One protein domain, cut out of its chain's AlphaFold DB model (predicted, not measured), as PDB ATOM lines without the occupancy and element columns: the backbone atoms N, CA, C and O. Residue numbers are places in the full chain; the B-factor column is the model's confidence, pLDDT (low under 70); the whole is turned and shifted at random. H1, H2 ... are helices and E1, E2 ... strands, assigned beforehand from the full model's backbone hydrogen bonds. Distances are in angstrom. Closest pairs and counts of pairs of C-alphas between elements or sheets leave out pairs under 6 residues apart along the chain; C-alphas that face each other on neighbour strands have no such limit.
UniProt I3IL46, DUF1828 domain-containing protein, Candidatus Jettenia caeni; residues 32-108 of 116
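Overview. This is residues 32 to 108 of the 116 residues of the protein "DUF1828 domain-containing protein" of Candidatus Jettenia caeni (UniProt I3IL46). A strongly twisted wall of five antiparallel strands has two helices at one side: H1 stands beside the strands near the start of E5, and H2 only grazes the wall by its edge strand E4. The helices are apart, and residues 80 to 86 stick out. The printed part has 77 residues, with two named helices and five named strands in the order E1 E2 E3 H1 H2 E4 E5; the class is mixed. The sheet's order is E1 E2 E3 E5 E4. The whole is only just compact, close to loose, with a radius of gyration of the C-alphas of 13.4 A and spans of 36 by 30 by 20 A.

Arrangement. E1, residues 34 to 42, bends by 54 degrees at residue 39 and forms a hairpin with E2, residues 48 to 56, with N 37 and O 51 2.8 A apart. E2 forms a hairpin with E3, residues 59 to 63, with N 54 and O 61 2.9 A apart; E1 E2 E3 are a meander, each strand the antiparallel neighbour of the one before. H1, residues 67 to 74, is at the sheet's level, with a height over the sheet of 3.5 A, though only just enough C-alphas, 6, lie near to give it one. H1 and E5, residues 103 to 108, have 5 pairs of C-alphas within 8 A, and their closest C-alphas, those of Ile 69 and Cys 103, are 7.2 A apart. H2, residues 82 to 94, only grazes the sheet; its closest C-alphas to E4, residues 98 to 100, are Leu 92 and Lys 98, 6.1 A. E5 pairs with E3 at N 62 and O 106, 2.9 A, and in a hairpin with E4 at N 98 and O 105, 2.8 A. E3, H1 H2, E4 are a split strand-helix-strand unit, two strands running the same way with E5 between them, its crossover right-handed. In H1 and H2 every O i to N i+4 pair is within hydrogen-bond range.

Along the chain. E1 begins at C-alpha 34 (280.125, 261.662, 263.686) and is 21.1 A long; E2 is 25.7 A and H2 18.1 A. E5 ends at C-alpha 108 (288.772, 264.480, 275.294).

Size, cuts and confidence. The C-alphas farthest apart, Pro 57 and Gly 76, are 38.1 A apart. The printed part has no cut and no long link, and no printed residue is under 70 in pLDDT.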
ATOM      1  N   GLY A  32     276.591 261.487 259.495       96.06
ATOM      2  CA  GLY A  32     276.675 262.949 259.473       96.06
ATOM      3  C   GLY A  32     278.088 263.445 259.808       96.06
ATOM      4  O   GLY A  32     279.045 263.158 259.082       96.06
ATOM      5  N   GLU A  33     278.205 264.188 260.907       96.06
ATOM      6  CA  GLU A  33     279.471 264.724 261.428       96.06
ATOM      7  C   GLU A  33     280.188 263.783 262.414       96.06
ATOM      8  O   GLU A  33     281.284 264.106 262.871       96.06
ATOM      9  N   PHE A  34     279.592 262.634 262.735       97.19
ATOM     10  CA  PHE A  34     280.125 261.662 263.686       97.19
ATOM     11  C   PHE A  34     280.706 260.429 262.979       97.19
ATOM     12  O   PHE A  34     280.271 260.027 261.895       97.19
ATOM     13  N   CYS A  35     281.673 259.796 263.636       97.81
ATOM     14  CA  CYS A  35     282.058 258.408 263.422       97.81
ATOM     15  C   CYS A  35     281.393 257.554 264.504       97.81
ATOM     16  O   CYS A  35     281.680 257.723 265.684       97.81
ATOM     17  N   GLU A  36     280.526 256.639 264.101       98.06
ATOM     18  CA  GLU A  36     279.957 255.600 264.953       98.06
ATOM     19  C   GLU A  36     280.945 254.428 265.022       98.06
ATOM     20  O   GLU A  36     281.329 253.861 263.991       98.06
ATOM     21  N   LEU A  37     281.367 254.078 266.234       97.94
ATOM     22  CA  LEU A  37     282.131 252.878 266.549       97.94
ATOM     23  C   LEU A  37     281.191 251.855 267.180       97.94
ATOM     24  O   LEU A  37     280.806 252.012 268.333       97.94
ATOM     25  N   THR A  38     280.852 250.788 266.462       98.00
ATOM     26  CA  THR A  38     280.211 249.617 267.075       98.00
ATOM     27  C   THR A  38     281.289 248.764 267.738       98.00
ATOM     28  O   THR A  38     282.165 248.229 267.053       98.00
ATOM     29  N   THR A  39     281.237 248.650 269.062       97.44
ATOM     30  CA  THR A  39     282.196 247.885 269.871       97.44
ATOM     31  C   THR A  39     281.820 246.396 269.926       97.44
ATOM     32  O   THR A  39     280.661 246.051 269.697       97.44
ATOM     33  N   PRO A  40     282.754 245.478 270.243       96.94
ATOM     34  CA  PRO A  40     282.418 244.069 270.475       96.94
ATOM     35  C   PRO A  40     281.736 243.796 271.821       96.94
ATOM     36  O   PRO A  40     281.514 242.630 272.151       96.94
ATOM     37  N   PHE A  41     281.451 244.827 272.617       96.19
ATOM     38  CA  PHE A  41     280.818 244.678 273.921       96.19
ATOM     39  C   PHE A  41     279.309 244.718 273.753       96.19
ATOM     40  O   PHE A  41     278.790 245.586 273.054       96.19
ATOM     41  N   VAL A  42     278.627 243.763 274.375       94.88
ATOM     42  CA  VAL A  42     277.171 243.665 274.343       94.88
ATOM     43  C   VAL A  42     276.578 244.140 275.657       94.88
ATOM     44  O   VAL A  42     277.181 243.967 276.718       94.88
ATOM     45  N   ASP A  43     275.397 244.727 275.580       93.00
ATOM     46  CA  ASP A  43     274.601 245.057 276.750       93.00
ATOM     47  C   ASP A  43     273.722 243.872 277.204       93.00
ATOM     48  O   ASP A  43     273.850 242.737 276.735       93.00
ATOM     49  N   ARG A  44     272.795 244.129 278.133       91.12
ATOM     50  CA  ARG A  44     271.857 243.112 278.642       91.12
ATOM     51  C   ARG A  44     270.799 242.666 277.623       91.12
ATOM     52  O   ARG A  44     270.151 241.645 277.849       91.12
ATOM     53  N   HIS A  45     270.600 243.428 276.550       93.62
ATOM     54  CA  HIS A  45     269.708 243.103 275.438       93.62
ATOM     55  C   HIS A  45     270.425 242.300 274.347       93.62
ATOM     56  O   HIS A  45     269.780 241.835 273.409       93.62
ATOM     57  N   ASN A  46     271.723 242.032 274.539       94.44
ATOM     58  CA  ASN A  46     272.597 241.356 273.588       94.44
ATOM     59  C   ASN A  46     272.814 242.181 272.305       94.44
ATOM     60  O   ASN A  46     273.142 241.625 271.253       94.44
ATOM     61  N   ASP A  47     272.672 243.502 272.422       94.50
ATOM     62  CA  ASP A  47     272.994 244.467 271.383       94.50
ATOM     63  C   ASP A  47     274.408 245.008 271.607       94.50
ATOM     64  O   ASP A  47     274.855 245.209 272.737       94.50
ATOM     65  N   TYR A  48     275.149 245.217 270.519       96.94
ATOM     66  CA  TYR A  48     276.482 245.810 270.600       96.94
ATOM     67  C   TYR A  48     276.394 247.272 271.029       96.94
ATOM     68  O   TYR A  48     275.578 248.009 270.487       96.94
ATOM     69  N   LEU A  49     277.284 247.711 271.917       96.31
ATOM     70  CA  LEU A  49     277.387 249.110 272.325       96.31
ATOM     71  C   LEU A  49     278.048 249.951 271.230       96.31
ATOM     72  O   LEU A  49     279.105 249.574 270.704       96.31
ATOM     73  N   GLN A  50     277.465 251.112 270.928       97.12
ATOM     74  CA  GLN A  50     278.029 252.107 270.019       97.12
ATOM     75  C   GLN A  50     278.592 253.311 270.777       97.12
ATOM     76  O   GLN A  50     278.062 253.729 271.802       97.12
ATOM     77  N   ILE A  51     279.654 253.897 270.226       96.94
ATOM     78  CA  ILE A  51     280.204 255.185 270.654       96.94
ATOM     79  C   ILE A  51     280.258 256.096 269.433       96.94
ATOM     80  O   ILE A  51     280.827 255.731 268.404       96.94
ATOM     81  N   TYR A  52     279.705 257.294 269.546       97.50
ATOM     82  CA  TYR A  52     279.736 258.310 268.504       97.50
ATOM     83  C   TYR A  52     280.817 259.330 268.817       97.50
ATOM     84  O   TYR A  52     280.827 259.933 269.886       97.50
ATOM     85  N   ILE A  53     281.721 259.542 267.867       96.81
ATOM     86  CA  ILE A  53     282.865 260.435 268.025       96.81
ATOM     87  C   ILE A  53     282.788 261.541 266.985       96.81
ATOM     88  O   ILE A  53     282.717 261.272 265.785       96.81
ATOM     89  N   LYS A  54     282.859 262.794 267.431       95.19
ATOM     90  CA  LYS A  54     282.956 263.973 266.568       95.19
ATOM     91  C   LYS A  54     284.199 264.780 266.917       95.19
ATOM     92  O   LYS A  54     284.438 265.111 268.075       95.19
ATOM     93  N   ALA A  55     284.972 265.144 265.898       93.75
ATOM     94  CA  ALA A  55     286.062 266.093 266.067       93.75
ATOM     95  C   ALA A  55     285.508 267.504 266.316       93.75
ATOM     96  O   ALA A  55     284.574 267.959 265.653       93.75
ATOM     97  N   THR A  56     286.113 268.208 267.264       92.06
ATOM     98  CA  THR A  56     285.814 269.597 267.620       92.06
ATOM     99  C   THR A  56     287.104 270.418 267.563       92.06
ATOM    100  O   THR A  56     288.191 269.840 267.626       92.06
ATOM    101  N   PRO A  57     287.039 271.760 267.487       90.25
ATOM    102  CA  PRO A  57     288.244 272.595 267.516       90.25
ATOM    103  C   PRO A  57     289.140 272.374 268.746       90.25
ATOM    104  O   PRO A  57     290.337 272.633 268.681       90.25
ATOM    105  N   SER A  58     288.574 271.900 269.858       88.00
ATOM    106  CA  SER A  58     289.271 271.696 271.131       88.00
ATOM    107  C   SER A  58     289.623 270.236 271.437       88.00
ATOM    108  O   SER A  58     290.218 269.979 272.480       88.00
ATOM    109  N   GLY A  59     289.252 269.268 270.594       91.69
ATOM    110  CA  GLY A  59     289.366 267.855 270.964       91.69
ATOM    111  C   GLY A  59     288.362 266.934 270.288       91.69
ATOM    112  O   GLY A  59     287.834 267.240 269.218       91.69
ATOM    113  N   LEU A  60     288.060 265.821 270.943       93.62
ATOM    114  CA  LEU A  60     287.007 264.893 270.546       93.62
ATOM    115  C   LEU A  60     285.811 265.031 271.490       93.62
ATOM    116  O   LEU A  60     285.972 265.141 272.702       93.62
ATOM    117  N   LEU A  61     284.613 265.024 270.913       93.94
ATOM    118  CA  LEU A  61     283.364 264.808 271.628       93.94
ATOM    119  C   LEU A  61     282.966 263.349 271.430       93.94
ATOM    120  O   LEU A  61     282.772 262.930 270.287       93.94
ATOM    121  N   LEU A  62     282.842 262.607 272.523       96.31
ATOM    122  CA  LEU A  62     282.339 261.241 272.530       96.31
ATOM    123  C   LEU A  62     280.942 261.235 273.147       96.31
ATOM    124  O   LEU A  62     280.696 261.948 274.119       96.31
ATOM    125  N   THR A  63     280.035 260.441 272.583       96.69
ATOM    126  CA  THR A  63     278.694 260.252 273.133       96.69
ATOM    127  C   THR A  63     278.119 258.868 272.861       96.69
ATOM    128  O   THR A  63     278.499 258.215 271.893       96.69
ATOM    129  N   ASP A  64     277.194 258.432 273.711       96.06
ATOM    130  CA  ASP A  64     276.377 257.225 273.539       96.06
ATOM    131  C   ASP A  64     275.035 257.499 272.827       96.06
ATOM    132  O   ASP A  64     274.203 256.600 272.725       96.06
ATOM    133  N   ASP A  65     274.793 258.741 272.385       95.94
ATOM    134  CA  ASP A  65     273.521 259.201 271.797       95.94
ATOM    135  C   ASP A  65     272.292 258.943 272.700       95.94
ATOM    136  O   ASP A  65     271.161 258.774 272.249       95.94
ATOM    137  N   GLY A  66     272.517 258.917 274.019       95.94
ATOM    138  CA  GLY A  66     271.479 258.747 275.035       95.94
ATOM    139  C   GLY A  66     270.980 257.322 275.231       95.94
ATOM    140  O   GLY A  66     269.982 257.114 275.929       95.94
ATOM    141  N   TYR A  67     271.663 256.338 274.642       95.94
ATOM    142  CA  TYR A  67     271.302 254.934 274.775       95.94
ATOM    143  C   TYR A  67     271.303 254.469 276.235       95.94
ATOM    144  O   TYR A  67     270.319 253.891 276.691       95.94
ATOM    145  N   ILE A  68     272.371 254.754 276.989       94.94
ATOM    146  CA  ILE A  68     272.582 254.164 278.316       94.94
ATOM    147  C   ILE A  68     271.536 254.651 279.317       94.94
ATOM    148  O   ILE A  68     270.957 253.846 280.042       94.94
ATOM    149  N   ILE A  69     271.264 255.957 279.363       95.88
ATOM    150  CA  ILE A  69     270.277 256.510 280.300       95.88
ATOM    151  C   ILE A  69     268.878 255.996 279.975       95.88
ATOM    152  O   ILE A  69     268.183 255.514 280.868       95.88
ATOM    153  N   ARG A  70     268.497 256.010 278.693       94.88
ATOM    154  CA  ARG A  70     267.187 255.524 278.253       94.88
ATOM    155  C   ARG A  70     267.001 254.037 278.526       94.88
ATOM    156  O   ARG A  70     265.935 253.621 278.973       94.88
ATOM    157  N   ASP A  71     268.033 253.243 278.274       94.94
ATOM    158  CA  ASP A  71     268.036 251.819 278.570       94.94
ATOM    159  C   ASP A  71     267.836 251.573 280.077       94.94
ATOM    160  O   ASP A  71     266.976 250.784 280.476       94.94
ATOM    161  N   LEU A  72     268.566 252.282 280.940       94.50
ATOM    162  CA  LEU A  72     268.405 252.174 282.393       94.50
ATOM    163  C   LEU A  72     266.981 252.528 282.848       94.50
ATOM    164  O   LEU A  72     266.392 251.778 283.633       94.50
ATOM    165  N   GLU A  73     266.403 253.603 282.314       94.19
ATOM    166  CA  GLU A  73     265.032 254.018 282.622       94.19
ATOM    167  C   GLU A  73     263.994 252.979 282.185       94.19
ATOM    168  O   GLU A  73     263.116 252.624 282.973       94.19
ATOM    169  N   ILE A  74     264.127 252.416 280.977       93.12
ATOM    170  CA  ILE A  74     263.238 251.352 280.475       93.12
ATOM    171  C   ILE A  74     263.330 250.087 281.344       93.12
ATOM    172  O   ILE A  74     262.338 249.375 281.500       93.12
ATOM    173  N   SER A  75     264.479 249.833 281.975       93.25
ATOM    174  CA  SER A  75     264.625 248.762 282.974       93.25
ATOM    175  C   SER A  75     264.183 249.119 284.391       93.25
ATOM    176  O   SER A  75     264.401 248.343 285.324       93.25
ATOM    177  N   GLY A  76     263.529 250.264 284.575       93.94
ATOM    178  CA  GLY A  76     262.965 250.685 285.854       93.94
ATOM    179  C   GLY A  76     263.948 251.419 286.768       93.94
ATOM    180  O   GLY A  76     263.617 251.682 287.931       93.94
ATOM    181  N   LEU A  77     265.142 251.778 286.280       93.50
ATOM    182  CA  LEU A  77     266.041 252.680 286.996       93.50
ATOM    183  C   LEU A  77     265.734 254.131 286.623       93.50
ATOM    184  O   LEU A  77     266.338 254.711 285.731       93.50
ATOM    185  N   GLU A  78     264.807 254.734 287.357       91.56
ATOM    186  CA  GLU A  78     264.480 256.151 287.194       91.56
ATOM    187  C   GLU A  78     265.400 257.054 288.031       91.56
ATOM    188  O   GLU A  78     265.580 256.828 289.236       91.56
ATOM    189  N   PHE A  79     265.888 258.151 287.442       92.38
ATOM    190  CA  PHE A  79     266.664 259.204 288.119       92.38
ATOM    191  C   PHE A  79     265.771 260.359 288.612       92.38
ATOM    192  O   PHE A  79     266.099 261.540 288.507       92.38
ATOM    193  N   ASN A  80     264.611 260.019 289.170       92.00
ATOM    194  CA  ASN A  80     263.559 260.963 289.566       92.00
ATOM    195  C   ASN A  80     263.728 261.556 290.984       92.00
ATOM    196  O   ASN A  80     263.005 262.479 291.358       92.00
ATOM    197  N   THR A  81     264.691 261.065 291.774       95.75
ATOM    198  CA  THR A  81     265.011 261.591 293.111       95.75
ATOM    199  C   THR A  81     266.390 262.234 293.138       95.75
ATOM    200  O   THR A  81     267.318 261.764 292.481       95.75
ATOM    201  N   GLU A  82     266.561 263.257 293.975       96.69
ATOM    202  CA  GLU A  82     267.852 263.939 294.142       96.69
ATOM    203  C   GLU A  82     268.964 262.986 294.590       96.69
ATOM    204  O   GLU A  82     270.094 263.083 294.123       96.69
ATOM    205  N   ARG A  83     268.640 261.995 295.430       97.00
ATOM    206  CA  ARG A  83     269.606 260.965 295.828       97.00
ATOM    207  C   ARG A  83     270.126 260.175 294.623       97.00
ATOM    208  O   ARG A  83     271.336 260.051 294.477       97.00
ATOM    209  N   ARG A  84     269.235 259.670 293.764       95.44
ATOM    210  CA  ARG A  84     269.628 258.880 292.584       95.44
ATOM    211  C   ARG A  84     270.373 259.719 291.550       95.44
ATOM    212  O   ARG A  84     271.347 259.242 290.981       95.44
ATOM    213  N   LYS A  85     269.965 260.976 291.346       95.50
ATOM    214  CA  LYS A  85     270.705 261.913 290.485       95.50
ATOM    215  C   LYS A  85     272.118 262.152 291.010       95.50
ATOM    216  O   LYS A  85     273.065 262.098 290.239       95.50
ATOM    217  N   ASN A  86     272.274 262.361 292.318       96.81
ATOM    218  CA  ASN A  86     273.591 262.543 292.928       96.81
ATOM    219  C   ASN A  86     274.464 261.289 292.797       96.81
ATOM    220  O   ASN A  86     275.647 261.408 292.496       96.81
ATOM    221  N   GLU A  87     273.896 260.093 292.983       96.81
ATOM    222  CA  GLU A  87     274.603 258.827 292.748       96.81
ATOM    223  C   GLU A  87     275.065 258.713 291.283       96.81
ATOM    224  O   GLU A  87     276.242 258.445 291.043       96.81
ATOM    225  N   LEU A  88     274.189 259.018 290.316       96.38
ATOM    226  CA  LEU A  88     274.540 259.062 288.893       96.38
ATOM    227  C   LEU A  88     275.672 260.061 288.621       96.38
ATOM    228  O   LEU A  88     276.690 259.690 288.046       96.38
ATOM    229  N   TYR A  89     275.536 261.312 289.063       96.12
ATOM    230  CA  TYR A  89     276.553 262.337 288.829       96.12
ATOM    231  C   TYR A  89     277.891 261.993 289.480       96.12
ATOM    232  O   TYR A  89     278.931 262.253 288.884       96.12
ATOM    233  N   ASN A  90     277.892 261.372 290.661       97.12
ATOM    234  CA  ASN A  90     279.124 260.907 291.296       97.12
ATOM    235  C   ASN A  90     279.834 259.843 290.453       97.12
ATOM    236  O   ASN A  90     281.054 259.907 290.307       97.12
ATOM    237  N   ILE A  91     279.083 258.900 289.873       96.19
ATOM    238  CA  ILE A  91     279.634 257.887 288.965       96.19
ATOM    239  C   ILE A  91     280.205 258.564 287.718       96.19
ATOM    240  O   ILE A  91     281.379 258.373 287.414       96.19
ATOM    241  N   LEU A  92     279.413 259.396 287.035       95.69
ATOM    242  CA  LEU A  92     279.826 260.052 285.791       95.69
ATOM    243  C   LEU A  92     281.074 260.925 285.988       95.69
ATOM    244  O   LEU A  92     282.042 260.800 285.238       95.69
ATOM    245  N   ASN A  93     281.105 261.723 287.059       94.44
ATOM    246  CA  ASN A  93     282.255 262.561 287.399       94.44
ATOM    247  C   ASN A  93     283.519 261.737 287.688       94.44
ATOM    248  O   ASN A  93     284.619 262.198 287.388       94.44
ATOM    249  N   GLY A  94     283.379 260.522 288.235       95.12
ATOM    250  CA  GLY A  94     284.497 259.604 288.467       95.12
ATOM    251  C   GLY A  94     285.186 259.126 287.185       95.12
ATOM    252  O   GLY A  94     286.356 258.753 287.235       95.12
ATOM    253  N   PHE A  95     284.490 259.189 286.046       92.31
ATOM    254  CA  PHE A  95     285.002 258.816 284.724       92.31
ATOM    255  C   PHE A  95     285.181 260.016 283.782       92.31
ATOM    256  O   PHE A  95     285.438 259.822 282.603       92.31
ATOM    257  N   GLY A  96     285.033 261.257 284.262       92.69
ATOM    258  CA  GLY A  96     285.137 262.449 283.408       92.69
ATOM    259  C   GLY A  96     283.972 262.639 282.423       92.69
ATOM    260  O   GLY A  96     284.030 263.517 281.561       92.69
ATOM    261  N   VAL A  97     282.895 261.866 282.578       94.69
ATOM    262  CA  VAL A  97     281.699 261.911 281.732       94.69
ATOM    263  C   VAL A  97     280.701 262.920 282.303       94.69
ATOM    264  O   VAL A  97     280.568 263.088 283.515       94.69
ATOM    265  N   LYS A  98     279.966 263.603 281.428       94.75
ATOM    266  CA  LYS A  98     278.879 264.524 281.779       94.75
ATOM    267  C   LYS A  98     277.574 264.062 281.154       94.75
ATOM    268  O   LYS A  98     277.573 263.486 280.076       94.75
ATOM    269  N   LEU A  99     276.461 264.368 281.809       94.94
ATOM    270  CA  LEU A  99     275.128 264.141 281.261       94.94
ATOM    271  C   LEU A  99     274.617 265.414 280.568       94.94
ATOM    272  O   LEU A  99     274.662 266.497 281.160       94.94
ATOM    273  N   HIS A 100     274.117 265.293 279.340       93.12
ATOM    274  CA  HIS A 100     273.461 266.371 278.601       93.12
ATOM    275  C   HIS A 100     272.146 265.879 277.991       93.12
ATOM    276  O   HIS A 100     272.140 265.188 276.974       93.12
ATOM    277  N   GLY A 101     271.020 266.235 278.617       90.75
ATOM    278  CA  GLY A 101     269.756 265.548 278.343       90.75
ATOM    279  C   GLY A 101     269.884 264.086 278.766       90.75
ATOM    280  O   GLY A 101     270.278 263.828 279.900       90.75
ATOM    281  N   ASP A 102     269.640 263.165 277.836       91.19
ATOM    282  CA  ASP A 102     269.851 261.728 278.056       91.19
ATOM    283  C   ASP A 102     271.258 261.274 277.630       91.19
ATOM    284  O   ASP A 102     271.667 260.165 277.955       91.19
ATOM    285  N   CYS A 103     272.008 262.110 276.903       90.81
ATOM    286  CA  CYS A 103     273.290 261.747 276.305       90.81
ATOM    287  C   CYS A 103     274.430 261.823 277.323       90.81
ATOM    288  O   CYS A 103     274.654 262.863 277.953       90.81
ATOM    289  N   LEU A 104     275.215 260.754 277.412       90.69
ATOM    290  CA  LEU A 104     276.515 260.770 278.065       90.69
ATOM    291  C   LEU A 104     277.520 261.419 277.120       90.69
ATOM    292  O   LEU A 104     277.602 261.038 275.954       90.69
ATOM    293  N   LEU A 105     278.249 262.418 277.608       87.94
ATOM    294  CA  LEU A 105     279.236 263.183 276.859       87.94
ATOM    295  C   LEU A 105     280.590 263.133 277.554       87.94
ATOM    296  O   LEU A 105     280.704 263.449 278.738       87.94
ATOM    297  N   GLU A 106     281.630 262.854 276.786       88.94
ATOM    298  CA  GLU A 106     283.014 263.007 277.213       88.94
ATOM    299  C   GLU A 106     283.738 263.946 276.249       88.94
ATOM    300  O   GLU A 106     283.595 263.860 275.027       88.94
ATOM    301  N   HIS A 107     284.490 264.885 276.821       84.88
ATOM    302  CA  HIS A 107     285.317 265.812 276.066       84.88
ATOM    303  C   HIS A 107     286.777 265.456 276.284       84.88
ATOM    304  O   HIS A 107     287.388 265.872 277.270       84.88
ATOM    305  N   GLU A 108     287.345 264.751 275.319       76.31
ATOM    306  CA  GLU A 108     288.772 264.480 275.294       76.31
ATOM    307  C   GLU A 108     289.485 265.672 274.663       76.31
ATOM    308  O   GLU A 108     289.452 265.889 273.447       76.31
TER     309      GLU A 108